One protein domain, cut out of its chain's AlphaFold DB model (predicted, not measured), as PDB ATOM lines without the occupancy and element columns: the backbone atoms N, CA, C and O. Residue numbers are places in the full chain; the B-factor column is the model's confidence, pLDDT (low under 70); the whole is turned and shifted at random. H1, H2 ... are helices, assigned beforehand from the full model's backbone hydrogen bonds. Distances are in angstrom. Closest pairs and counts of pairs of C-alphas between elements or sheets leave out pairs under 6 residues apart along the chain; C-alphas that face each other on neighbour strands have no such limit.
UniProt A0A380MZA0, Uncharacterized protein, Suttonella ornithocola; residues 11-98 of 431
ATOM      1  N   VAL A  11     223.669 173.066 176.457       58.88
ATOM      2  CA  VAL A  11     223.319 174.300 175.723       58.88
ATOM      3  C   VAL A  11     224.398 175.381 175.854       58.88
ATOM      4  O   VAL A  11     224.738 176.021 174.859       58.88
ATOM      5  N   PHE A  12     225.005 175.556 177.033       59.78
ATOM      6  CA  PHE A  12     226.097 176.521 177.221       59.78
ATOM      7  C   PHE A  12     227.384 176.120 176.469       59.78
ATOM      8  O   PHE A  12     227.900 176.949 175.715       59.78
ATOM      9  N   PRO A  13     227.878 174.867 176.578       59.91
ATOM     10  CA  PRO A  13     228.972 174.373 175.739       59.91
ATOM     11  C   PRO A  13     228.720 174.517 174.231       59.91
ATOM     12  O   PRO A  13     229.615 174.943 173.503       59.91
ATOM     13  N   VAL A  14     227.506 174.217 173.761       70.38
ATOM     14  CA  VAL A  14     227.124 174.305 172.340       70.38
ATOM     15  C   VAL A  14     227.067 175.762 171.862       70.38
ATOM     16  O   VAL A  14     227.588 176.087 170.794       70.38
ATOM     17  N   SER A  15     226.539 176.672 172.680       79.56
ATOM     18  CA  SER A  15     226.481 178.113 172.388       79.56
ATOM     19  C   SER A  15     227.873 178.760 172.333       79.56
ATOM     20  O   SER A  15     228.187 179.526 171.413       79.56
ATOM     21  N   ALA A  16     228.747 178.404 173.283       82.19
ATOM     22  CA  ALA A  16     230.144 178.836 173.314       82.19
ATOM     23  C   ALA A  16     230.929 178.300 172.111       82.19
ATOM     24  O   ALA A  16     231.643 179.056 171.447       82.19
ATOM     25  N   ARG A  17     230.749 177.015 171.778       82.56
ATOM     26  CA  ARG A  17     231.392 176.379 170.621       82.56
ATOM     27  C   ARG A  17     230.961 177.024 169.307       82.56
ATOM     28  O   ARG A  17     231.820 177.314 168.481       82.56
ATOM     29  N   THR A  18     229.668 177.298 169.142       87.44
ATOM     30  CA  THR A  18     229.122 177.982 167.957       87.44
ATOM     31  C   THR A  18     229.804 179.332 167.762       87.44
ATOM     32  O   THR A  18     230.400 179.596 166.720       87.44
ATOM     33  N   THR A  19     229.815 180.155 168.809       87.25
ATOM     34  CA  THR A  19     230.433 181.490 168.793       87.25
ATOM     35  C   THR A  19     231.930 181.427 168.483       87.25
ATOM     36  O   THR A  19     232.427 182.195 167.659       87.25
ATOM     37  N   TYR A  20     232.649 180.479 169.089       89.25
ATOM     38  CA  TYR A  20     234.070 180.248 168.824       89.25
ATOM     39  C   TYR A  20     234.338 179.924 167.347       89.25
ATOM     40  O   TYR A  20     235.200 180.549 166.731       89.25
ATOM     41  N   LEU A  21     233.582 178.988 166.765       88.25
ATOM     42  CA  LEU A  21     233.786 178.555 165.382       88.25
ATOM     43  C   LEU A  21     233.464 179.667 164.373       88.25
ATOM     44  O   LEU A  21     234.231 179.858 163.432       88.25
ATOM     45  N   PHE A  22     232.402 180.452 164.594       89.88
ATOM     46  CA  PHE A  22     232.091 181.615 163.750       89.88
ATOM     47  C   PHE A  22     233.195 182.675 163.787       89.88
ATOM     48  O   PHE A  22     233.562 183.225 162.748       89.88
ATOM     49  N   ARG A  23     233.771 182.937 164.966       89.44
ATOM     50  CA  ARG A  23     234.863 183.908 165.128       89.44
ATOM     51  C   ARG A  23     236.162 183.433 164.492       89.44
ATOM     52  O   ARG A  23     236.799 184.216 163.797       89.44
ATOM     53  N   GLN A  24     236.522 182.164 164.675       85.19
ATOM     54  CA  GLN A  24     237.676 181.552 164.009       85.19
ATOM     55  C   GLN A  24     237.519 181.589 162.485       85.19
ATOM     56  O   GLN A  24     238.420 182.051 161.793       85.19
ATOM     57  N   ASN A  25     236.344 181.213 161.966       88.00
ATOM     58  CA  ASN A  25     236.053 181.268 160.532       88.00
ATOM     59  C   ASN A  25     236.125 182.696 159.969       88.00
ATOM     60  O   ASN A  25     236.636 182.897 158.872       88.00
ATOM     61  N   ARG A  26     235.636 183.692 160.725       87.88
ATOM     62  CA  ARG A  26     235.710 185.115 160.352       87.88
ATOM     63  C   ARG A  26     237.144 185.644 160.339       87.88
ATOM     64  O   ARG A  26     237.455 186.490 159.509       87.88
ATOM     65  N   LEU A  27     237.994 185.183 161.258       83.69
ATOM     66  CA  LEU A  27     239.407 185.567 161.313       83.69
ATOM     67  C   LEU A  27     240.203 184.928 160.174       83.69
ATOM     68  O   LEU A  27     240.913 185.631 159.459       83.69
ATOM     69  N   ASN A  28     240.091 183.609 160.018       81.62
ATOM     70  CA  ASN A  28     240.673 182.860 158.912       81.62
ATOM     71  C   ASN A  28     240.035 181.446 158.823       81.62
ATOM     72  O   ASN A  28     240.227 180.639 159.737       81.62
ATOM     73  N   PRO A  29     239.346 181.093 157.719       81.81
ATOM     74  CA  PRO A  29     238.729 179.772 157.519       81.81
ATOM     75  C   PRO A  29     239.692 178.570 157.573       81.81
ATOM     76  O   PRO A  29     239.265 177.428 157.803       81.81
ATOM     77  N   ASP A  30     240.991 178.796 157.370       86.25
ATOM     78  CA  ASP A  30     242.024 177.757 157.447       86.25
ATOM     79  C   ASP A  30     242.406 177.381 158.881       86.25
ATOM     80  O   ASP A  30     243.024 176.341 159.095       86.25
ATOM     81  N   LEU A  31     241.970 178.166 159.875       82.88
ATOM     82  CA  LEU A  31     242.127 177.830 161.293       82.88
ATOM     83  C   LEU A  31     241.180 176.712 161.742       82.88
ATOM     84  O   LEU A  31     241.399 176.105 162.787       82.88
ATOM     85  N   LEU A  32     240.135 176.429 160.960       85.81
ATOM     86  CA  LEU A  32     239.198 175.354 161.249       85.81
ATOM     87  C   LEU A  32     239.666 174.036 160.643       85.81
ATOM     88  O   LEU A  32     239.904 173.925 159.436       85.81
ATOM     89  N   THR A  33     239.686 172.991 161.464       89.56
ATOM     90  CA  THR A  33     239.851 171.626 160.965       89.56
ATOM     91  C   THR A  33     238.659 171.208 160.097       89.56
ATOM     92  O   THR A  33     237.563 171.766 160.170       89.56
ATOM     93  N   ARG A  34     238.832 170.156 159.285       84.25
ATOM     94  CA  ARG A  34     237.740 169.607 158.460       84.25
ATOM     95  C   ARG A  34     236.503 169.233 159.291       84.25
ATOM     96  O   ARG A  34     235.389 169.474 158.838       84.25
ATOM     97  N   SER A  35     236.707 168.669 160.482       85.19
ATOM     98  CA  SER A  35     235.627 168.318 161.415       85.19
ATOM     99  C   SER A  35     234.896 169.566 161.917       85.19
ATOM    100  O   SER A  35     233.672 169.636 161.893       85.19
ATOM    101  N   GLU A  36     235.645 170.610 162.276       86.38
ATOM    102  CA  GLU A  36     235.087 171.870 162.771       86.38
ATOM    103  C   GLU A  36     234.319 172.654 161.711       86.38
ATOM    104  O   GLU A  36     233.328 173.295 162.041       86.38
ATOM    105  N   ARG A  37     234.713 172.566 160.436       87.12
ATOM    106  CA  ARG A  37     233.928 173.138 159.330       87.12
ATOM    107  C   ARG A  37     232.586 172.429 159.141       87.12
ATOM    108  O   ARG A  37     231.611 173.087 158.798       87.12
ATOM    109  N   GLY A  38     232.538 171.110 159.348       86.19
ATOM    110  CA  GLY A  38     231.284 170.347 159.345       86.19
ATOM    111  C   GLY A  38     230.387 170.761 160.509       86.19
ATOM    112  O   GLY A  38     229.255 171.181 160.299       86.19
ATOM    113  N   MET A  39     230.955 170.775 161.714       87.56
ATOM    114  CA  MET A  39     230.270 171.195 162.937       87.56
ATOM    115  C   MET A  39     229.763 172.644 162.873       87.56
ATOM    116  O   MET A  39     228.681 172.930 163.368       87.56
ATOM    117  N   LEU A  40     230.512 173.566 162.258       90.19
ATOM    118  CA  LEU A  40     230.077 174.954 162.084       90.19
ATOM    119  C   LEU A  40     228.763 175.039 161.295       90.19
ATOM    120  O   LEU A  40     227.885 175.792 161.697       90.19
ATOM    121  N   ARG A  41     228.615 174.251 160.221       88.81
ATOM    122  CA  ARG A  41     227.388 174.223 159.405       88.81
ATOM    123  C   ARG A  41     226.209 173.633 160.174       88.81
ATOM    124  O   ARG A  41     225.134 174.213 160.172       88.81
ATOM    125  N   GLU A  42     226.432 172.527 160.881       88.81
ATOM    126  CA  GLU A  42     225.395 171.893 161.710       88.81
ATOM    127  C   GLU A  42     224.901 172.837 162.819       88.81
ATOM    128  O   GLU A  42     223.704 172.948 163.076       88.81
ATOM    129  N   LEU A  43     225.821 173.560 163.466       88.56
ATOM    130  CA  LEU A  43     225.484 174.548 164.492       88.56
ATOM    131  C   LEU A  43     224.823 175.797 163.899       88.56
ATOM    132  O   LEU A  43     223.964 176.400 164.539       88.56
ATOM    133  N   GLU A  44     225.201 176.195 162.687       91.75
ATOM    134  CA  GLU A  44     224.555 177.294 161.975       91.75
ATOM    135  C   GLU A  44     223.075 177.005 161.734       91.75
ATOM    136  O   GLU A  44     222.236 177.800 162.158       91.75
ATOM    137  N   GLU A  45     222.758 175.854 161.140       89.50
ATOM    138  CA  GLU A  45     221.380 175.401 160.918       89.50
ATOM    139  C   GLU A  45     220.608 175.352 162.244       89.50
ATOM    140  O   GLU A  45     219.523 175.921 162.367       89.50
ATOM    141  N   LEU A  46     221.215 174.786 163.294       86.31
ATOM    142  CA  LEU A  46     220.593 174.678 164.612       86.31
ATOM    143  C   LEU A  46     220.163 176.037 165.191       86.31
ATOM    144  O   LEU A  46     219.034 176.176 165.655       86.31
ATOM    145  N   PHE A  47     221.036 177.048 165.174       86.19
ATOM    146  CA  PHE A  47     220.732 178.361 165.761       86.19
ATOM    147  C   PHE A  47     219.945 179.285 164.813       86.19
ATOM    148  O   PHE A  47     219.253 180.206 165.266       86.19
ATOM    149  N   VAL A  48     220.025 179.082 163.496       88.56
ATOM    150  CA  VAL A  48     219.294 179.892 162.507       88.56
ATOM    151  C   VAL A  48     217.858 179.407 162.320       88.56
ATOM    152  O   VAL A  48     216.956 180.255 162.235       88.56
ATOM    153  N   ASP A  49     217.637 178.097 162.302       85.62
ATOM    154  CA  ASP A  49     216.358 177.512 161.894       85.62
ATOM    155  C   ASP A  49     215.475 177.123 163.082       85.62
ATOM    156  O   ASP A  49     214.249 177.196 162.989       85.62
ATOM    157  N   VAL A  50     216.064 176.789 164.236       82.69
ATOM    158  CA  VAL A  50     215.300 176.416 165.432       82.69
ATOM    159  C   VAL A  50     215.042 177.642 166.304       82.69
ATOM    160  O   VAL A  50     215.931 178.165 166.972       82.69
ATOM    161  N   GLU A  51     213.794 178.106 166.336       77.56
ATOM    162  CA  GLU A  51     213.404 179.311 167.083       77.56
ATOM    163  C   GLU A  51     213.647 179.191 168.598       77.56
ATOM    164  O   GLU A  51     214.038 180.169 169.234       77.56
ATOM    165  N   SER A  52     213.498 177.992 169.171       77.25
ATOM    166  CA  SER A  52     213.791 177.733 170.588       77.25
ATOM    167  C   SER A  52     215.285 177.782 170.930       77.25
ATOM    168  O   SER A  52     215.624 177.792 172.109       77.25
ATOM    169  N   MET A  53     216.170 177.813 169.927       78.81
ATOM    170  CA  MET A  53     217.615 178.002 170.109       78.81
ATOM    171  C   MET A  53     218.022 179.483 170.076       78.81
ATOM    172  O   MET A  53     219.200 179.798 170.218       78.81
ATOM    173  N   ASP A  54     217.074 180.414 169.913       85.56
ATOM    174  CA  ASP A  54     217.341 181.845 170.043       85.56
ATOM    175  C   ASP A  54     217.459 182.248 171.520       85.56
ATOM    176  O   ASP A  54     216.504 182.692 172.165       85.56
ATOM    177  N   MET A  55     218.674 182.120 172.052       82.00
ATOM    178  CA  MET A  55     218.980 182.408 173.452       82.00
ATOM    179  C   MET A  55     218.738 183.883 173.803       82.00
ATOM    180  O   MET A  55     218.444 184.205 174.953       82.00
ATOM    181  N   THR A  56     218.786 184.793 172.824       80.50
ATOM    182  CA  THR A  56     218.580 186.231 173.070       80.50
ATOM    183  C   THR A  56     217.142 186.585 173.438       80.50
ATOM    184  O   THR A  56     216.912 187.629 174.044       80.50
ATOM    185  N   ARG A  57     216.176 185.710 173.131       79.06
ATOM    186  CA  ARG A  57     214.763 185.900 173.489       79.06
ATOM    187  C   ARG A  57     214.447 185.538 174.933       79.06
ATOM    188  O   ARG A  57     213.498 186.073 175.497       79.06
ATOM    189  N   VAL A  58     215.217 184.618 175.507       72.50
ATOM    190  CA  VAL A  58     215.042 184.148 176.890       72.50
ATOM    191  C   VAL A  58     215.982 184.857 177.865       72.50
ATOM    192  O   VAL A  58     215.744 184.840 179.069       72.50
ATOM    193  N   MET A  59     217.033 185.508 177.360       71.69
ATOM    194  CA  MET A  59     217.952 186.304 178.169       71.69
ATOM    195  C   MET A  59     217.324 187.643 178.599       71.69
ATOM    196  O   MET A  59     216.796 188.375 177.758       71.69
ATOM    197  N   PRO A  60     217.431 188.032 179.883       66.06
ATOM    198  CA  PRO A  60     216.947 189.320 180.370       66.06
ATOM    199  C   PRO A  60     217.920 190.451 179.993       66.06
ATOM    200  O   PRO A  60     218.690 190.941 180.816       66.06
ATOM    201  N   LEU A  61     217.901 190.872 178.725       70.56
ATOM    202  CA  LEU A  61     218.773 191.938 178.220       70.56
ATOM    203  C   LEU A  61     218.155 193.322 178.463       70.56
ATOM    204  O   LEU A  61     217.026 193.603 178.034       70.56
ATOM    205  N   ASN A  62     218.910 194.223 179.095       67.94
ATOM    206  CA  ASN A  62     218.525 195.630 179.200       67.94
ATOM    207  C   ASN A  62     218.581 196.323 177.818       67.94
ATOM    208  O   ASN A  62     219.032 195.747 176.822       67.94
ATOM    209  N   ARG A  63     218.057 197.550 177.736       70.50
ATOM    210  CA  ARG A  63     217.934 198.279 176.466       70.50
ATOM    211  C   ARG A  63     219.296 198.565 175.822       70.50
ATOM    212  O   ARG A  63     219.445 198.322 174.629       70.50
ATOM    213  N   ASN A  64     220.286 198.990 176.603       62.22
ATOM    214  CA  ASN A  64     221.625 199.307 176.098       62.22
ATOM    215  C   ASN A  64     222.323 198.087 175.527       62.22
ATOM    216  O   ASN A  64     222.915 198.152 174.456       62.22
ATOM    217  N   VAL A  65     222.223 196.957 176.224       71.31
ATOM    218  CA  VAL A  65     222.794 195.690 175.777       71.31
ATOM    219  C   VAL A  65     222.136 195.246 174.474       71.31
ATOM    220  O   VAL A  65     222.836 194.781 173.581       71.31
ATOM    221  N   ARG A  66     220.818 195.437 174.312       78.12
ATOM    222  CA  ARG A  66     220.120 195.154 173.046       78.12
ATOM    223  C   ARG A  66     220.588 196.053 171.904       78.12
ATOM    224  O   ARG A  66     220.867 195.548 170.821       78.12
ATOM    225  N   GLU A  67     220.694 197.357 172.141       77.38
ATOM    226  CA  GLU A  67     221.156 198.320 171.134       77.38
ATOM    227  C   GLU A  67     222.630 198.074 170.755       77.38
ATOM    228  O   GLU A  67     222.972 197.998 169.577       77.38
ATOM    229  N   ALA A  68     223.501 197.846 171.740       73.50
ATOM    230  CA  ALA A  68     224.911 197.536 171.523       73.50
ATOM    231  C   ALA A  68     225.109 196.197 170.799       73.50
ATOM    232  O   ALA A  68     225.956 196.102 169.912       73.50
ATOM    233  N   LEU A  69     224.318 195.172 171.132       81.44
ATOM    234  CA  LEU A  69     224.354 193.878 170.452       81.44
ATOM    235  C   LEU A  69     223.894 193.992 168.992       81.44
ATOM    236  O   LEU A  69     224.532 193.409 168.115       81.44
ATOM    237  N   ALA A  70     222.847 194.778 168.717       81.62
ATOM    238  CA  ALA A  70     222.375 195.038 167.356       81.62
ATOM    239  C   ALA A  70     223.447 195.731 166.494       81.62
ATOM    240  O   ALA A  70     223.616 195.397 165.323       81.62
ATOM    241  N   ASN A  71     224.238 196.627 167.092       79.25
ATOM    242  CA  ASN A  71     225.310 197.354 166.407       79.25
ATOM    243  C   ASN A  71     226.558 196.500 166.100       79.25
ATOM    244  O   ASN A  71     227.413 196.931 165.327       79.25
ATOM    245  N   LYS A  72     226.688 195.292 166.671       79.00
ATOM    246  CA  LYS A  72     227.857 194.414 166.455       79.00
ATOM    247  C   LYS A  72     227.859 193.699 165.092       79.00
ATOM    248  O   LYS A  72     228.851 193.043 164.785       79.00
ATOM    249  N   ASN A  73     226.799 193.820 164.277       82.75
ATOM    250  CA  ASN A  73     226.687 193.218 162.933       82.75
ATOM    251  C   ASN A  73     227.139 191.742 162.887       82.75
ATOM    252  O   ASN A  73     227.918 191.324 162.028       82.75
ATOM    253  N   LEU A  74     226.681 190.955 163.863       88.19
ATOM    254  CA  LEU A  74     227.083 189.561 164.028       88.19
ATOM    255  C   LEU A  74     226.333 188.641 163.067       88.19
ATOM    256  O   LEU A  74     225.214 188.927 162.640       88.19
ATOM    257  N   HIS A  75     226.930 187.481 162.786       90.56
ATOM    258  CA  HIS A  75     226.221 186.419 162.082       90.56
ATOM    259  C   HIS A  75     224.990 185.971 162.891       90.56
ATOM    260  O   HIS A  75     225.047 185.914 164.119       90.56
ATOM    261  N   LYS A  76     223.882 185.609 162.232       88.88
ATOM    262  CA  LYS A  76     222.606 185.302 162.910       88.88
ATOM    263  C   LYS A  76     222.733 184.166 163.934       88.88
ATOM    264  O   LYS A  76     222.182 184.273 165.025       88.88
ATOM    265  N   ALA A  77     223.506 183.125 163.620       87.94
ATOM    266  CA  ALA A  77     223.810 182.044 164.562       87.94
ATOM    267  C   ALA A  77     224.686 182.507 165.748       87.94
ATOM    268  O   ALA A  77     224.452 182.100 166.881       87.94
ATOM    269  N   GLU A  78     225.659 183.400 165.511       89.94
ATOM    270  CA  GLU A  78     226.499 184.003 166.565       89.94
ATOM    271  C   GLU A  78     225.674 184.920 167.482       89.94
ATOM    272  O   GLU A  78     225.889 184.949 168.689       89.94
ATOM    273  N   HIS A  79     224.703 185.643 166.924       89.44
ATOM    274  CA  HIS A  79     223.770 186.458 167.694       89.44
ATOM    275  C   HIS A  79     222.888 185.577 168.587       89.44
ATOM    276  O   HIS A  79     222.804 185.788 169.795       89.44
ATOM    277  N   ARG A  80     222.249 184.562 167.998       89.19
ATOM    278  CA  ARG A  80     221.278 183.696 168.677       89.19
ATOM    279  C   ARG A  80     221.881 182.733 169.691       89.19
ATOM    280  O   ARG A  80     221.162 182.307 170.584       89.19
ATOM    281  N   SER A  81     223.183 182.451 169.619       88.56
ATOM    282  CA  SER A  81     223.884 181.661 170.639       88.56
ATOM    283  C   SER A  81     223.847 182.307 172.033       88.56
ATOM    284  O   SER A  81     224.060 181.635 173.036       88.56
ATOM    285  N   GLY A  82     223.614 183.622 172.121       82.12
ATOM    286  CA  GLY A  82     223.543 184.356 173.386       82.12
ATOM    287  C   GLY A  82     224.900 184.682 174.021       82.12
ATOM    288  O   GLY A  82     224.953 185.485 174.945       82.12
ATOM    289  N   ILE A  83     226.021 184.156 173.515       87.56
ATOM    290  CA  ILE A  83     227.355 184.457 174.072       87.56
ATOM    291  C   ILE A  83     227.731 185.920 173.848       87.56
ATOM    292  O   ILE A  83     228.185 186.589 174.771       87.56
ATOM    293  N   ALA A  84     227.471 186.453 172.653       83.62
ATOM    294  CA  ALA A  84     227.698 187.866 172.378       83.62
ATOM    295  C   ALA A  84     226.815 188.781 173.247       83.62
ATOM    296  O   ALA A  84     227.230 189.885 173.605       83.62
ATOM    297  N   ALA A  85     225.615 188.324 173.618       81.75
ATOM    298  CA  ALA A  85     224.743 189.041 174.539       81.75
ATOM    299  C   ALA A  85     225.311 189.040 175.968       81.75
ATOM    300  O   ALA A  85     225.364 190.097 176.590       81.75
ATOM    301  N   VAL A  86     225.822 187.899 176.451       78.19
ATOM    302  CA  VAL A  86     226.513 187.786 177.749       78.19
ATOM    303  C   VAL A  86     227.752 188.679 177.806       78.19
ATOM    304  O   VAL A  86     227.920 189.419 178.767       78.19
ATOM    305  N   GLU A  87     228.589 188.676 176.768       70.69
ATOM    306  CA  GLU A  87     229.752 189.570 176.681       70.69
ATOM    307  C   GLU A  87     229.336 191.041 176.739       70.69
ATOM    308  O   GLU A  87     229.931 191.823 177.466       70.69
ATOM    309  N   THR A  88     228.265 191.407 176.035       75.19
ATOM    310  CA  THR A  88     227.756 192.784 176.030       75.19
ATOM    311  C   THR A  88     227.145 193.171 177.384       75.19
ATOM    312  O   THR A  88     227.294 194.312 177.808       75.19
ATOM    313  N   MET A  89     226.507 192.239 178.104       66.50
ATOM    314  CA  MET A  89     226.076 192.456 179.495       66.50
ATOM    315  C   MET A  89     227.263 192.643 180.441       66.50
ATOM    316  O   MET A  89     227.202 193.484 181.332       66.50
ATOM    317  N   ILE A  90     228.336 191.868 180.258       58.88
ATOM    318  CA  ILE A  90     229.573 192.016 181.031       58.88
ATOM    319  C   ILE A  90     230.213 193.373 180.726       58.88
ATOM    320  O   ILE A  90     230.577 194.076 181.663       58.88
ATOM    321  N   ASP A  91     230.281 193.782 179.457       56.91
ATOM    322  CA  ASP A  91     230.769 195.101 179.046       56.91
ATOM    323  C   ASP A  91     229.936 196.224 179.684       56.91
ATOM    324  O   ASP A  91     230.496 197.156 180.250       56.91
ATOM    325  N   ASP A  92     228.603 196.131 179.647       60.47
ATOM    326  CA  ASP A  92     227.684 197.096 180.268       60.47
ATOM    327  C   ASP A  92     227.853 197.151 181.796       60.47
ATOM    328  O   ASP A  92     227.950 198.232 182.375       60.47
ATOM    329  N   TYR A  93     228.004 195.999 182.454       55.00
ATOM    330  CA  TYR A  93     228.259 195.909 183.893       55.00
ATOM    331  C   TYR A  93     229.632 196.484 184.282       55.00
ATOM    332  O   TYR A  93     229.739 197.254 185.242       55.00
ATOM    333  N   ILE A  94     230.680 196.179 183.507       44.62
ATOM    334  CA  ILE A  94     232.017 196.775 183.639       44.62
ATOM    335  C   ILE A  94     231.939 198.289 183.398       44.62
ATOM    336  O   ILE A  94     232.557 199.069 184.119       44.62
ATOM    337  N   ASN A  95     231.151 198.748 182.431       50.53
ATOM    338  CA  ASN A  95     230.986 200.173 182.173       50.53
ATOM    339  C   ASN A  95     230.224 200.878 183.304       50.53
ATOM    340  O   ASN A  95     230.589 202.004 183.640       50.53
ATOM    341  N   LYS A  96     229.224 200.224 183.907       48.97
ATOM    342  CA  LYS A  96     228.355 200.771 184.962       48.97
ATOM    343  C   LYS A  96     229.037 200.881 186.328       48.97
ATOM    344  O   LYS A  96     228.753 201.824 187.059       48.97
ATOM    345  N   TYR A  97     229.928 199.953 186.677       40.19
ATOM    346  CA  TYR A  97     230.465 199.855 188.043       40.19
ATOM    347  C   TYR A  97     231.980 200.003 188.160       40.19
ATOM    348  O   TYR A  97     232.510 199.890 189.263       40.19
ATOM    349  N   ASN A  98     232.700 200.263 187.065       43.62
ATOM    350  CA  ASN A  98     234.150 200.101 187.072       43.62
ATOM    351  C   ASN A  98     234.945 201.393 186.818       43.62
ATOM    352  O   ASN A  98     235.898 201.402 186.036       43.62
TER     353      ASN A  98
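This is residues 11 to 98 of the 431 residues of an uncharacterized protein of Suttonella ornithocola (UniProt A0A380MZA0). Two long helices, H1 and H2, cross at one end of an elongated body, with short H5 packed on both of them near the middle, while H4 packs on H6 at the other end. The printed part has 88 residues with six named helices, H1 to H6 in chain order, and no named strand, an all helix class. It is compact, with a radius of gyration of the C-alphas of 13.6 A, and spans 43 by 27 by 21 A.

Start at H1, residues 11 to 27, a hub that touches three helices. Its residues 18 to 22 touch H2, residues 34 to 49, opposite ways at a steep tilt of 64 degrees; the closest C-alphas, of Thr 18 and Leu 43, are 6.1 A apart. H3, residues 55 to 58, is apart from H1 and H2. H4, residues 63 to 70, is apart from both too. H5, residues 76 to 80, is the other hub: it touches H1 at Thr 19 and Glu 78, C-alphas 5.2 A apart, and H2 at Phe 47 and Ala 77, 4.9 A. It only just touches H3, with 3 pairs of C-alphas within 8 A, the closest being Met 55 and Arg 80 at 5.5 A. H6, residues 83 to 97, touches H4, closest at C-alphas 65 and 88, 5.8 A, at a steep tilt of 44 degrees, opposite ways. Its residues 83 to 84 touch H1, about perpendicular at 88 degrees, with the C-alphas of Ala 16 and Ile 83 closest at 6.3 A. In H1, H4, H5 and H6 every O i to N i+4 pair is within hydrogen-bond range, in H2 11 of 12; H3 is too short for one.

Find C-alpha 11 at (223.319, 174.300, 175.723); from there H1 runs 24.4 A to C-alpha 27. H2 runs 23.1 A from C-alpha 34 at (237.740, 169.607, 158.460). H6 runs 21.0 A to C-alpha 97 at (230.465, 199.855, 188.043).

The C-alphas of Arg 34 and Tyr 97, 42.9 A, are the two farthest apart. The printed part has no cut and no long link. Look for pLDDT under 70 at residues 11 to 13, 60, 62, 64 and 89 to 98.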